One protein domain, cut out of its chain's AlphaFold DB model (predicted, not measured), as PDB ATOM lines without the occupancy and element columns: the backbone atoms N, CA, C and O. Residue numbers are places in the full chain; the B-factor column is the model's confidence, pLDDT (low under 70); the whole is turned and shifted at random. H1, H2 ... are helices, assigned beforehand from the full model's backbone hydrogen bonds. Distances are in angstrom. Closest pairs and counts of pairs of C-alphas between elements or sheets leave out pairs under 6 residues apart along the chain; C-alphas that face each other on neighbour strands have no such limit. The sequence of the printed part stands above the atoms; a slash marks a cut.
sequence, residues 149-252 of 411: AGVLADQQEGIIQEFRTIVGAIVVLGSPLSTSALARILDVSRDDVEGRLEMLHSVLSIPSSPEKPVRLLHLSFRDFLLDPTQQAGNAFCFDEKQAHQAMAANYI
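AT A GLANCE: This is residues 149 to 252 of the 411 residues of the protein "Vegetative incompatibility protein HET-E-1" of Tolypocladium capitatum (UniProt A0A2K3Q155). One long helix, H1, runs through the domain, and three shorter helices, H2, H3 and H5, pack crosswise round its residues 162 to 172, with H4 close by. Two long loops, residues 199 to 218 and 226 to 239, link H3 to H4 and H4 to H5. The printed part has 104 residues with five named helices, H1 to H5 in chain order, and no named strand: all helix. It is compact, with a radius of gyration of the C-alphas of 13.3 A and spans of 36 by 29 by 28 A.

HOW THE PARTS SIT: Start at H1, residues 153 to 172, which has a kink of 26 degrees near residue 166. H3, residues 190 to 198, touches it about perpendicular at 86 degrees; the closest C-alphas, of Ile 166 and Val 193, are 6.7 A apart. H5, residues 240 to 251, touches residues 165 to 172 of H1 alone, about perpendicular at 79 degrees, with the closest C-alphas, of Gly 168 and Ala 243, 6.0 A apart. H2, residues 179 to 186, only just touches H1, with 3 pairs of C-alphas within 8 A, the closest being Ile 166 and Leu 186 at 7.3 A. H4, residues 219 to 225, is close to H1 but not clearly touching; it is apart from H2. Every O i to N i+4 pair is within hydrogen-bond range in H2, H3, H4 and H5; in H1, 14 of 16 are.

IN THESE COORDINATES: Find C-alpha 153 at (106.897, -0.855, 15.123); from there H1 runs 27.5 A to C-alpha 172. H5 spans 16.6 A and ends at C-alpha 251, (77.512, -12.410, 21.137). H3 spans 12.2 A, H2 10.3 A and H4 10.2 A.

THE WHOLE: The farthest C-alphas, of Gly 150 and Ile 252, are 38.0 A apart. The printed part has no cut. Look for pLDDT under 70 at residues 232 and 245 to 252.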
ATOM      1  N   ALA A 149     102.361   7.640  16.437       86.62
ATOM      2  CA  ALA A 149     103.484   8.551  16.304       86.62
ATOM      3  C   ALA A 149     104.455   8.388  17.484       86.62
ATOM      4  O   ALA A 149     104.074   8.518  18.642       86.62
ATOM      5  N   GLY A 150     105.728   8.109  17.185       81.69
ATOM      6  CA  GLY A 150     106.768   7.923  18.204       81.69
ATOM      7  C   GLY A 150     106.764   6.555  18.899       81.69
ATOM      8  O   GLY A 150     107.573   6.345  19.796       81.69
ATOM      9  N   VAL A 151     105.901   5.625  18.476       86.50
ATOM     10  CA  VAL A 151     105.831   4.249  18.995       86.50
ATOM     11  C   VAL A 151     106.687   3.315  18.133       86.50
ATOM     12  O   VAL A 151     106.725   3.465  16.910       86.50
ATOM     13  N   LEU A 152     107.369   2.344  18.750       84.12
ATOM     14  CA  LEU A 152     108.150   1.324  18.040       84.12
ATOM     15  C   LEU A 152     107.239   0.389  17.227       84.12
ATOM     16  O   LEU A 152     106.115   0.103  17.632       84.12
ATOM     17  N   ALA A 153     107.716  -0.097  16.078       81.00
ATOM     18  CA  ALA A 153     106.897  -0.855  15.123       81.00
ATOM     19  C   ALA A 153     106.247  -2.124  15.717       81.00
ATOM     20  O   ALA A 153     105.126  -2.465  15.354       81.00
ATOM     21  N   ASP A 154     106.918  -2.794  16.653       80.50
ATOM     22  CA  ASP A 154     106.411  -3.962  17.382       80.50
ATOM     23  C   ASP A 154     105.237  -3.620  18.316       80.50
ATOM     24  O   ASP A 154     104.308  -4.411  18.465       80.50
ATOM     25  N   GLN A 155     105.236  -2.420  18.895       83.38
ATOM     26  CA  GLN A 155     104.155  -1.924  19.750       83.38
ATOM     27  C   GLN A 155     102.999  -1.301  18.952       83.38
ATOM     28  O   GLN A 155     101.854  -1.309  19.414       83.38
ATOM     29  N   GLN A 156     103.265  -0.794  17.742       87.44
ATOM     30  CA  GLN A 156     102.230  -0.241  16.862       87.44
ATOM     31  C   GLN A 156     101.188  -1.290  16.469       87.44
ATOM     32  O   GLN A 156      99.999  -0.975  16.446       87.44
ATOM     33  N   GLU A 157     101.604  -2.534  16.211       87.62
ATOM     34  CA  GLU A 157     100.674  -3.604  15.833       87.62
ATOM     35  C   GLU A 157      99.646  -3.876  16.940       87.62
ATOM     36  O   GLU A 157      98.457  -4.015  16.659       87.62
ATOM     37  N   GLY A 158     100.073  -3.859  18.209       87.12
ATOM     38  CA  GLY A 158      99.166  -4.003  19.352       87.12
ATOM     39  C   GLY A 158      98.114  -2.891  19.405       87.12
ATOM     40  O   GLY A 158      96.924  -3.166  19.551       87.12
ATOM     41  N   ILE A 159      98.541  -1.642  19.195       88.44
ATOM     42  CA  ILE A 159      97.657  -0.466  19.154       88.44
ATOM     43  C   ILE A 159      96.646  -0.570  18.006       88.44
ATOM     44  O   ILE A 159      95.455  -0.308  18.189       88.44
ATOM     45  N   ILE A 160      97.114  -0.953  16.818       90.56
ATOM     46  CA  ILE A 160      96.275  -1.101  15.626       90.56
ATOM     47  C   ILE A 160      95.260  -2.226  15.831       90.56
ATOM     48  O   ILE A 160      94.084  -2.068  15.493       90.56
ATOM     49  N   GLN A 161      95.682  -3.349  16.409       88.44
ATOM     50  CA  GLN A 161      94.798  -4.479  16.650       88.44
ATOM     51  C   GLN A 161      93.719  -4.143  17.684       88.44
ATOM     52  O   GLN A 161      92.547  -4.445  17.469       88.44
ATOM     53  N   GLU A 162      94.081  -3.460  18.768       89.19
ATOM     54  CA  GLU A 162      93.124  -2.987  19.768       89.19
ATOM     55  C   GLU A 162      92.138  -1.967  19.178       89.19
ATOM     56  O   GLU A 162      90.926  -2.067  19.397       89.19
ATOM     57  N   PHE A 163      92.625  -1.035  18.348       93.25
ATOM     58  CA  PHE A 163      91.770  -0.118  17.596       93.25
ATOM     59  C   PHE A 163      90.761  -0.878  16.729       93.25
ATOM     60  O   PHE A 163      89.568  -0.580  16.774       93.25
ATOM     61  N   ARG A 164      91.213  -1.871  15.951       90.69
ATOM     62  CA  ARG A 164      90.331  -2.671  15.087       90.69
ATOM     63  C   ARG A 164      89.277  -3.419  15.900       90.69
ATOM     64  O   ARG A 164      88.131  -3.484  15.467       90.69
ATOM     65  N   THR A 165      89.623  -3.924  17.082       87.44
ATOM     66  CA  THR A 165      88.668  -4.583  17.982       87.44
ATOM     67  C   THR A 165      87.598  -3.608  18.482       87.44
ATOM     68  O   THR A 165      86.406  -3.877  18.345       87.44
ATOM     69  N   ILE A 166      87.998  -2.452  19.020       92.00
ATOM     70  CA  ILE A 166      87.079  -1.520  19.694       92.00
ATOM     71  C   ILE A 166      86.332  -0.636  18.692       92.00
ATOM     72  O   ILE A 166      85.102  -0.575  18.685       92.00
ATOM     73  N   VAL A 167      87.060   0.054  17.818       92.94
ATOM     74  CA  VAL A 167      86.470   0.970  16.835       92.94
ATOM     75  C   VAL A 167      85.812   0.192  15.706       92.94
ATOM     76  O   VAL A 167      84.744   0.592  15.242       92.94
ATOM     77  N   GLY A 168      86.377  -0.953  15.311       89.81
ATOM     78  CA  GLY A 168      85.742  -1.821  14.325       89.81
ATOM     79  C   GLY A 168      84.377  -2.318  14.779       89.81
ATOM     80  O   GLY A 168      83.431  -2.262  13.995       89.81
ATOM     81  N   ALA A 169      84.230  -2.666  16.060       85.88
ATOM     82  CA  ALA A 169      82.935  -2.968  16.656       85.88
ATOM     83  C   ALA A 169      81.956  -1.796  16.528       85.88
ATOM     84  O   ALA A 169      80.874  -1.971  15.973       85.88
ATOM     85  N   ILE A 170      82.347  -0.594  16.972       88.56
ATOM     86  CA  ILE A 170      81.506   0.618  16.916       88.56
ATOM     87  C   ILE A 170      81.019   0.898  15.489       88.56
ATOM     88  O   ILE A 170      79.858   1.258  15.291       88.56
ATOM     89  N   VAL A 171      81.895   0.719  14.500       87.69
ATOM     90  CA  VAL A 171      81.612   0.975  13.084       87.69
ATOM     91  C   VAL A 171      80.565   0.019  12.506       87.69
ATOM     92  O   VAL A 171      79.783   0.434  11.647       87.69
ATOM     93  N   VAL A 172      80.516  -1.233  12.967       82.88
ATOM     94  CA  VAL A 172      79.579  -2.255  12.458       82.88
ATOM     95  C   VAL A 172      78.312  -2.417  13.303       82.88
ATOM     96  O   VAL A 172      77.441  -3.227  12.970       82.88
ATOM     97  N   LEU A 173      78.170  -1.666  14.399       80.56
ATOM     98  CA  LEU A 173      76.983  -1.725  15.250       80.56
ATOM     99  C   LEU A 173      75.721  -1.295  14.491       80.56
ATOM    100  O   LEU A 173      75.625  -0.182  13.979       80.56
ATOM    101  N   GLY A 174      74.690  -2.146  14.519       72.06
ATOM    102  CA  GLY A 174      73.359  -1.785  14.016       72.06
ATOM    103  C   GLY A 174      72.657  -0.720  14.871       72.06
ATOM    104  O   GLY A 174      71.815   0.020  14.368       72.06
ATOM    105  N   SER A 175      73.016  -0.620  16.155       70.06
ATOM    106  CA  SER A 175      72.579   0.438  17.066       70.06
ATOM    107  C   SER A 175      73.732   0.834  17.997       70.06
ATOM    108  O   SER A 175      74.384  -0.062  18.536       70.06
ATOM    109  N   PRO A 176      73.982   2.140  18.218       85.12
ATOM    110  CA  PRO A 176      75.024   2.625  19.120       85.12
ATOM    111  C   PRO A 176      74.963   2.017  20.528       85.12
ATOM    112  O   PRO A 176      73.891   1.952  21.132       85.12
ATOM    113  N   LEU A 177      76.125   1.643  21.070       82.75
ATOM    114  CA  LEU A 177      76.289   1.077  22.413       82.75
ATOM    115  C   LEU A 177      77.139   1.985  23.306       82.75
ATOM    116  O   LEU A 177      77.899   2.821  22.820       82.75
ATOM    117  N   SER A 178      76.982   1.841  24.622       91.00
ATOM    118  CA  SER A 178      77.761   2.567  25.631       91.00
ATOM    119  C   SER A 178      79.151   1.962  25.842       91.00
ATOM    120  O   SER A 178      79.375   0.809  25.469       91.00
ATOM    121  N   THR A 179      80.084   2.696  26.463       92.31
ATOM    122  CA  THR A 179      81.423   2.160  26.781       92.31
ATOM    123  C   THR A 179      81.329   0.957  27.724       92.31
ATOM    124  O   THR A 179      82.004  -0.045  27.501       92.31
ATOM    125  N   SER A 180      80.398   0.970  28.690       84.94
ATOM    126  CA  SER A 180      80.077  -0.194  29.532       84.94
ATOM    127  C   SER A 180      79.576  -1.408  28.742       84.94
ATOM    128  O   SER A 180      79.891  -2.550  29.078       84.94
ATOM    129  N   ALA A 181      78.735  -1.202  27.726       80.31
ATOM    130  CA  ALA A 181      78.235  -2.294  26.894       80.31
ATOM    131  C   ALA A 181      79.333  -2.840  25.969       80.31
ATOM    132  O   ALA A 181      79.480  -4.054  25.865       80.31
ATOM    133  N   LEU A 182      80.131  -1.954  25.367       87.19
ATOM    134  CA  LEU A 182      81.272  -2.314  24.525       87.19
ATOM    135  C   LEU A 182      82.312  -3.126  25.300       87.19
ATOM    136  O   LEU A 182      82.681  -4.197  24.836       87.19
ATOM    137  N   ALA A 183      82.710  -2.684  26.498       86.00
ATOM    138  CA  ALA A 183      83.666  -3.403  27.345       86.00
ATOM    139  C   ALA A 183      83.205  -4.839  27.649       86.00
ATOM    140  O   ALA A 183      83.972  -5.789  27.524       86.00
ATOM    141  N   ARG A 184      81.914  -5.018  27.969       79.19
ATOM    142  CA  ARG A 184      81.335  -6.345  28.232       79.19
ATOM    143  C   ARG A 184      81.296  -7.240  26.999       79.19
ATOM    144  O   ARG A 184      81.578  -8.425  27.119       79.19
ATOM    145  N   ILE A 185      80.908  -6.698  25.844       74.00
ATOM    146  CA  ILE A 185      80.784  -7.486  24.607       74.00
ATOM    147  C   ILE A 185      82.163  -7.841  24.050       74.00
ATOM    148  O   ILE A 185      82.341  -8.934  23.536       74.00
ATOM    149  N   LEU A 186      83.135  -6.940  24.146       79.62
ATOM    150  CA  LEU A 186      84.471  -7.138  23.587       79.62
ATOM    151  C   LEU A 186      85.441  -7.854  24.533       79.62
ATOM    152  O   LEU A 186      86.544  -8.171  24.104       79.62
ATOM    153  N   ASP A 187      85.035  -8.118  25.780       76.56
ATOM    154  CA  ASP A 187      85.872  -8.733  26.820       76.56
ATOM    155  C   ASP A 187      87.187  -7.970  27.062       76.56
ATOM    156  O   ASP A 187      88.260  -8.547  27.221       76.56
ATOM    157  N   VAL A 188      87.092  -6.642  27.078       83.38
ATOM    158  CA  VAL A 188      88.203  -5.723  27.370       83.38
ATOM    159  C   VAL A 188      87.852  -4.866  28.579       83.38
ATOM    160  O   VAL A 188      86.675  -4.721  28.932       83.38
ATOM    161  N   SER A 189      88.857  -4.295  29.247       89.50
ATOM    162  CA  SER A 189      88.570  -3.419  30.378       89.50
ATOM    163  C   SER A 189      87.883  -2.135  29.898       89.50
ATOM    164  O   SER A 189      88.055  -1.693  28.760       89.50
ATOM    165  N   ARG A 190      87.064  -1.527  30.763       89.38
ATOM    166  CA  ARG A 190      86.441  -0.237  30.437       89.38
ATOM    167  C   ARG A 190      87.508   0.836  30.206       89.38
ATOM    168  O   ARG A 190      87.332   1.643  29.300       89.38
ATOM    169  N   ASP A 191      88.590   0.796  30.976       90.88
ATOM    170  CA  ASP A 191      89.694   1.749  30.879       90.88
ATOM    171  C   ASP A 191      90.400   1.639  29.517       90.88
ATOM    172  O   ASP A 191      90.704   2.663  28.911       90.88
ATOM    173  N   ASP A 192      90.553   0.425  28.975       89.88
ATOM    174  CA  ASP A 192      91.096   0.215  27.622       89.88
ATOM    175  C   ASP A 192      90.162   0.795  26.550       89.88
ATOM    176  O   ASP A 192      90.605   1.456  25.607       89.88
ATOM    177  N   VAL A 193      88.842   0.610  26.708       91.62
ATOM    178  CA  VAL A 193      87.844   1.220  25.812       91.62
ATOM    179  C   VAL A 193      87.921   2.737  25.877       91.62
ATOM    180  O   VAL A 193      88.005   3.388  24.841       91.62
ATOM    181  N   GLU A 194      87.896   3.320  27.070       92.44
ATOM    182  CA  GLU A 194      87.912   4.772  27.244       92.44
ATOM    183  C   GLU A 194      89.230   5.381  26.749       92.44
ATOM    184  O   GLU A 194      89.194   6.323  25.955       92.44
ATOM    185  N   GLY A 195      90.372   4.781  27.092       90.44
ATOM    186  CA  GLY A 195      91.690   5.211  26.628       90.44
ATOM    187  C   GLY A 195      91.842   5.119  25.109       90.44
ATOM    188  O   GLY A 195      92.367   6.035  24.473       90.44
ATOM    189  N   ARG A 196      91.311   4.063  24.473       92.12
ATOM    190  CA  ARG A 196      91.352   3.942  23.008       92.12
ATOM    191  C   ARG A 196      90.466   4.974  22.306       92.12
ATOM    192  O   ARG A 196      90.775   5.383  21.185       92.12
ATOM    193  N   LEU A 197      89.377   5.398  22.943       92.81
ATOM    194  CA  LEU A 197      88.441   6.379  22.395       92.81
ATOM    195  C   LEU A 197      88.846   7.837  22.673       92.81
ATOM    196  O   LEU A 197      88.390   8.721  21.951       92.81
ATOM    197  N   GLU A 198      89.722   8.102  23.642       88.62
ATOM    198  CA  GLU A 198      90.109   9.453  24.078       88.62
ATOM    199  C   GLU A 198      90.618  10.347  22.930       88.62
ATOM    200  O   GLU A 198      90.243  11.511  22.812       88.62
ATOM    201  N   MET A 199      91.395   9.803  21.992       84.31
ATOM    202  CA  MET A 199      91.897  10.570  20.838       84.31
ATOM    203  C   MET A 199      90.888  10.702  19.682       84.31
ATOM    204  O   MET A 199      91.179  11.336  18.666       84.31
ATOM    205  N   LEU A 200      89.694  10.116  19.806       89.06
ATOM    206  CA  LEU A 200      88.708  10.006  18.727       89.06
ATOM    207  C   LEU A 200      87.511  10.948  18.875       89.06
ATOM    208  O   LEU A 200      86.578  10.852  18.080       89.06
ATOM    209  N   HIS A 201      87.532  11.906  19.804       86.06
ATOM    210  CA  HIS A 201      86.454  12.900  19.963       86.06
ATOM    211  C   HIS A 201      86.151  13.719  18.694       86.06
ATOM    212  O   HIS A 201      85.052  14.251  18.545       86.06
ATOM    213  N   SER A 202      87.106  13.824  17.766       84.94
ATOM    214  CA  SER A 202      86.927  14.509  16.478       84.94
ATOM    215  C   SER A 202      86.073  13.724  15.476       84.94
ATOM    216  O   SER A 202      85.531  14.314  14.543       84.94
ATOM    217  N   VAL A 203      85.934  12.406  15.662       87.25
ATOM    218  CA  VAL A 203      85.206  11.498  14.755       87.25
ATOM    219  C   VAL A 203      84.089  10.715  15.455       87.25
ATOM    220  O   VAL A 203      83.158  10.237  14.798       87.25
ATOM    221  N   LEU A 204      84.127  10.642  16.786       89.38
ATOM    222  CA  LEU A 204      83.149   9.990  17.644       89.38
ATOM    223  C   LEU A 204      82.554  10.973  18.656       89.38
ATOM    224  O   LEU A 204      83.250  11.731  19.325       89.38
ATOM    225  N   SER A 205      81.240  10.897  18.828       90.25
ATOM    226  CA  SER A 205      80.546  11.459  19.979       90.25
ATOM    227  C   SER A 205      80.682  10.487  21.145       90.25
ATOM    228  O   SER A 205      80.037   9.435  21.161       90.25
ATOM    229  N   ILE A 206      81.538  10.838  22.102       91.19
ATOM    230  CA  ILE A 206      81.828  10.038  23.295       91.19
ATOM    231  C   ILE A 206      81.262  10.788  24.509       91.19
ATOM    232  O   ILE A 206      81.767  11.856  24.859       91.19
ATOM    233  N   PRO A 207      80.167  10.306  25.116       87.69
ATOM    234  CA  PRO A 207      79.559  10.953  26.273       87.69
ATOM    235  C   PRO A 207      80.351  10.679  27.561       87.69
ATOM    236  O   PRO A 207      80.868   9.587  27.748       87.69
ATOM    237  N   SER A 208      80.344  11.624  28.508       87.69
ATOM    238  CA  SER A 208      81.011  11.471  29.819       87.69
ATOM    239  C   SER A 208      80.378  10.414  30.733       87.69
ATOM    240  O   SER A 208      80.951  10.048  31.751       87.69
ATOM    241  N   SER A 209      79.154   9.972  30.427       91.06
ATOM    242  CA  SER A 209      78.479   8.915  31.179       91.06
ATOM    243  C   SER A 209      78.727   7.571  30.494       91.06
ATOM    244  O   SER A 209      78.350   7.441  29.326       91.06
ATOM    245  N   PRO A 210      79.245   6.557  31.212       86.19
ATOM    246  CA  PRO A 210      79.633   5.270  30.627       86.19
ATOM    247  C   PRO A 210      78.440   4.416  30.177       86.19
ATOM    248  O   PRO A 210      78.614   3.397  29.512       86.19
ATOM    249  N   GLU A 211      77.215   4.834  30.513       86.38
ATOM    250  CA  GLU A 211      75.968   4.185  30.097       86.38
ATOM    251  C   GLU A 211      75.304   4.865  28.895       86.38
ATOM    252  O   GLU A 211      74.350   4.337  28.322       86.38
ATOM    253  N   LYS A 212      75.811   6.027  28.463       86.69
ATOM    254  CA  LYS A 212      75.327   6.685  27.248       86.69
ATOM    255  C   LYS A 212      76.072   6.145  26.021       86.69
ATOM    256  O   LYS A 212      77.263   5.858  26.101       86.69
ATOM    257  N   PRO A 213      75.393   6.009  24.870       86.88
ATOM    258  CA  PRO A 213      75.985   5.371  23.704       86.88
ATOM    259  C   PRO A 213      76.990   6.263  22.966       86.88
ATOM    260  O   PRO A 213      76.723   7.447  22.737       86.88
ATOM    261  N   VAL A 214      78.092   5.650  22.531       90.25
ATOM    262  CA  VAL A 214      79.103   6.232  21.642       90.25
ATOM    263  C   VAL A 214      78.576   6.216  20.209       90.25
ATOM    264  O   VAL A 214      78.041   5.204  19.755       90.25
ATOM    265  N   ARG A 215      78.700   7.329  19.478       88.69
ATOM    266  CA  ARG A 215      78.184   7.452  18.100       88.69
ATOM    267  C   ARG A 215      79.241   7.951  17.131       88.69
ATOM    268  O   ARG A 215      80.031   8.818  17.480       88.69
ATOM    269  N   LEU A 216      79.178   7.486  15.888       85.31
ATOM    270  CA  LEU A 216      79.895   8.115  14.779       85.31
ATOM    271  C   LEU A 216      79.340   9.525  14.546       85.31
ATOM    272  O   LEU A 216      78.124   9.695  14.446       85.31
ATOM    273  N   LEU A 217      80.218  10.524  14.433       83.81
ATOM    274  CA  LEU A 217      79.806  11.878  14.048       83.81
ATOM    275  C   LEU A 217      79.435  11.946  12.565       83.81
ATOM    276  O   LEU A 217      78.530  12.688  12.187       83.81
ATOM    277  N   HIS A 218      80.112  11.157  11.726       78.75
ATOM    278  CA  HIS A 218      79.851  11.120  10.294       78.75
ATOM    279  C   HIS A 218      80.100   9.731   9.691       78.75
ATOM    280  O   HIS A 218      81.109   9.083   9.978       78.75
ATOM    281  N   LEU A 219      79.205   9.286   8.801       78.81
ATOM    282  CA  LEU A 219      79.292   7.976   8.137       78.81
ATOM    283  C   LEU A 219      80.545   7.825   7.260       78.81
ATOM    284  O   LEU A 219      81.037   6.715   7.100       78.81
ATOM    285  N   SER A 220      81.123   8.927   6.766       81.06
ATOM    286  CA  SER A 220      82.358   8.859   5.970       81.06
ATOM    287  C   SER A 220      83.562   8.320   6.740       81.06
ATOM    288  O   SER A 220      84.488   7.837   6.103       81.06
ATOM    289  N   PHE A 221      83.575   8.380   8.079       86.38
ATOM    290  CA  PHE A 221      84.634   7.745   8.868       86.38
ATOM    291  C   PHE A 221      84.536   6.215   8.794       86.38
ATOM    292  O   PHE A 221      85.537   5.542   8.567       86.38
ATOM    293  N   ARG A 222      83.312   5.675   8.880       87.56
ATOM    294  CA  ARG A 222      83.029   4.257   8.615       87.56
ATOM    295  C   ARG A 222      83.440   3.880   7.195       87.56
ATOM    296  O   ARG A 222      84.202   2.936   7.025       87.56
ATOM    297  N   ASP A 223      82.985   4.635   6.198       82.62
ATOM    298  CA  ASP A 223      83.290   4.331   4.795       82.62
ATOM    299  C   ASP A 223      84.802   4.386   4.517       82.62
ATOM    300  O   ASP A 223      85.314   3.581   3.749       82.62
ATOM    301  N   PHE A 224      85.527   5.296   5.175       86.38
ATOM    302  CA  PHE A 224      86.980   5.413   5.071       86.38
ATOM    303  C   PHE A 224      87.723   4.207   5.671       86.38
ATOM    304  O   PHE A 224      88.662   3.704   5.059       86.38
ATOM    305  N   LEU A 225      87.304   3.721   6.846       88.62
ATOM    306  CA  LEU A 225      87.919   2.557   7.498       88.62
ATOM    307  C   LEU A 225      87.636   1.240   6.760       88.62
ATOM    308  O   LEU A 225      88.467   0.331   6.798       88.62
ATOM    309  N   LEU A 226      86.493   1.153   6.074       85.62
ATOM    310  CA  LEU A 226      86.055  -0.033   5.334       85.62
ATOM    311  C   LEU A 226      86.481  -0.041   3.855       85.62
ATOM    312  O   LEU A 226      86.212  -1.020   3.160       85.62
ATOM    313  N   ASP A 227      87.116   1.020   3.339       82.62
ATOM    314  CA  ASP A 227      87.522   1.089   1.929       82.62
ATOM    315  C   ASP A 227      88.781   0.230   1.672       82.62
ATOM    316  O   ASP A 227      89.884   0.604   2.088       82.62
ATOM    317  N   PRO A 228      88.675  -0.889   0.926       73.94
ATOM    318  CA  PRO A 228      89.814  -1.767   0.663       73.94
ATOM    319  C   PRO A 228      90.910  -1.083  -0.164       73.94
ATOM    320  O   PRO A 228      92.063  -1.502  -0.128       73.94
ATOM    321  N   THR A 229      90.591  -0.009  -0.896       74.25
ATOM    322  CA  THR A 229      91.586   0.729  -1.688       74.25
ATOM    323  C   THR A 229      92.531   1.573  -0.831       74.25
ATOM    324  O   THR A 229      93.597   1.956  -1.312       74.25
ATOM    325  N   GLN A 230      92.186   1.820   0.437       72.25
ATOM    326  CA  GLN A 230      93.000   2.591   1.381       72.25
ATOM    327  C   GLN A 230      93.994   1.725   2.171       72.25
ATOM    328  O   GLN A 230      94.878   2.269   2.828       72.25
ATOM    329  N   GLN A 231      93.921   0.388   2.076       70.44
ATOM    330  CA  GLN A 231      94.759  -0.529   2.865       70.44
ATOM    331  C   GLN A 231      96.269  -0.308   2.682       70.44
ATOM    332  O   GLN A 231      97.027  -0.451   3.634       70.44
ATOM    333  N   ALA A 232      96.713   0.087   1.485       67.38
ATOM    334  CA  ALA A 232      98.131   0.322   1.200       67.38
ATOM    335  C   ALA A 232      98.718   1.563   1.913       67.38
ATOM    336  O   ALA A 232      99.933   1.730   1.930       67.38
ATOM    337  N   GLY A 233      97.876   2.431   2.491       73.56
ATOM    338  CA  GLY A 233      98.291   3.647   3.205       73.56
ATOM    339  C   GLY A 233      97.589   3.873   4.548       73.56
ATOM    340  O   GLY A 233      97.820   4.899   5.182       73.56
ATOM    341  N   ASN A 234      96.737   2.941   4.983       81.81
ATOM    342  CA  ASN A 234      95.990   3.017   6.231       81.81
ATOM    343  C   ASN A 234      96.038   1.672   6.966       81.81
ATOM    344  O   ASN A 234      95.255   0.762   6.684       81.81
ATOM    345  N   ALA A 235      96.921   1.571   7.959       84.88
ATOM    346  CA  ALA A 235      97.042   0.373   8.785       84.88
ATOM    347  C   ALA A 235      95.783   0.100   9.631       84.88
ATOM    348  O   ALA A 235      95.558  -1.030  10.047       84.88
ATOM    349  N   PHE A 236      94.916   1.091   9.841       88.75
ATOM    350  CA  PHE A 236      93.711   0.962  10.662       88.75
ATOM    351  C   PHE A 236      92.490   0.435   9.898       88.75
ATOM    352  O   PHE A 236      91.445   0.221  10.510       88.75
ATOM    353  N   CYS A 237      92.593   0.213   8.583       89.06
ATOM    354  CA  CYS A 237      91.527  -0.428   7.815       89.06
ATOM    355  C   CYS A 237      91.244  -1.851   8.321       89.06
ATOM    356  O   CYS A 237      92.149  -2.565   8.768       89.06
ATOM    357  N   PHE A 238      89.987  -2.275   8.209       85.56
ATOM    358  CA  PHE A 238      89.543  -3.634   8.522       85.56
ATOM    359  C   PHE A 238      88.396  -4.053   7.600       85.56
ATOM    360  O   PHE A 238      87.708  -3.220   7.011       85.56
ATOM    361  N   ASP A 239      88.209  -5.363   7.462       84.81
ATOM    362  CA  ASP A 239      87.134  -5.926   6.654       84.81
ATOM    363  C   ASP A 239      85.803  -5.914   7.425       84.81
ATOM    364  O   ASP A 239      85.717  -6.366   8.569       84.81
ATOM    365  N   GLU A 240      84.747  -5.406   6.785       83.69
ATOM    366  CA  GLU A 240      83.420  -5.281   7.401       83.69
ATOM    367  C   GLU A 240      82.842  -6.647   7.794       83.69
ATOM    368  O   GLU A 240      82.250  -6.801   8.865       83.69
ATOM    369  N   LYS A 241      83.033  -7.665   6.946       76.00
ATOM    370  CA  LYS A 241      82.525  -9.013   7.203       76.00
ATOM    371  C   LYS A 241      83.273  -9.649   8.372       76.00
ATOM    372  O   LYS A 241      82.628 -10.252   9.226       76.00
ATOM    373  N   GLN A 242      84.589  -9.477   8.447       73.69
ATOM    374  CA  GLN A 242      85.403  -9.939   9.567       73.69
ATOM    375  C   GLN A 242      84.995  -9.259  10.881       73.69
ATOM    376  O   GLN A 242      84.855  -9.937  11.897       73.69
ATOM    377  N   ALA A 243      84.728  -7.951  10.867       73.06
ATOM    378  CA  ALA A 243      84.254  -7.222  12.043       73.06
ATOM    379  C   ALA A 243      82.861  -7.695  12.499       73.06
ATOM    380  O   ALA A 243      82.650  -7.943  13.687       73.06
ATOM    381  N   HIS A 244      81.923  -7.915  11.571       73.31
ATOM    382  CA  HIS A 244      80.631  -8.528  11.898       73.31
ATOM    383  C   HIS A 244      80.773  -9.955  12.441       73.31
ATOM    384  O   HIS A 244      80.048 -10.320  13.363       73.31
ATOM    385  N   GLN A 245      81.693 -10.758  11.899       62.97
ATOM    386  CA  GLN A 245      81.979 -12.108  12.393       62.97
ATOM    387  C   GLN A 245      82.559 -12.083  13.809       62.97
ATOM    388  O   GLN A 245      82.092 -12.842  14.651       62.97
ATOM    389  N   ALA A 246      83.511 -11.189  14.091       64.38
ATOM    390  CA  ALA A 246      84.089 -11.017  15.422       64.38
ATOM    391  C   ALA A 246      83.033 -10.561  16.441       64.38
ATOM    392  O   ALA A 246      82.914 -11.137  17.519       64.38
ATOM    393  N   MET A 247      82.189  -9.593  16.068       69.62
ATOM    394  CA  MET A 247      81.069  -9.163  16.908       69.62
ATOM    395  C   MET A 247      80.076 -10.299  17.150       69.62
ATOM    396  O   MET A 247      79.660 -10.523  18.284       69.62
ATOM    397  N   ALA A 248      79.710 -11.049  16.111       61.50
ATOM    398  CA  ALA A 248      78.811 -12.190  16.244       61.50
ATOM    399  C   ALA A 248      79.403 -13.307  17.118       61.50
ATOM    400  O   ALA A 248      78.657 -13.887  17.900       61.50
ATOM    401  N   ALA A 249      80.709 -13.578  17.035       57.25
ATOM    402  CA  ALA A 249      81.404 -14.544  17.893       57.25
ATOM    403  C   ALA A 249      81.421 -14.108  19.369       57.25
ATOM    404  O   ALA A 249      81.295 -14.930  20.269       57.25
ATOM    405  N   ASN A 250      81.486 -12.804  19.625       58.59
ATOM    406  CA  ASN A 250      81.381 -12.264  20.977       58.59
ATOM    407  C   ASN A 250      79.954 -12.355  21.554       58.59
ATOM    408  O   ASN A 250      79.783 -12.567  22.753       58.59
ATOM    409  N   TYR A 251      78.913 -12.228  20.718       54.09
ATOM    410  CA  TYR A 251      77.512 -12.410  21.137       54.09
ATOM    411  C   TYR A 251      77.110 -13.877  21.278       54.09
ATOM    412  O   TYR A 251      76.378 -14.248  22.196       54.09
ATOM    413  N   ILE A 252      77.563 -14.717  20.352       52.00
ATOM    414  CA  ILE A 252      77.401 -16.164  20.401       52.00
ATOM    415  C   ILE A 252      78.584 -16.666  21.197       52.00
ATOM    416  O   ILE A 252      79.506 -17.199  20.602       52.00
TER     417      ILE A 252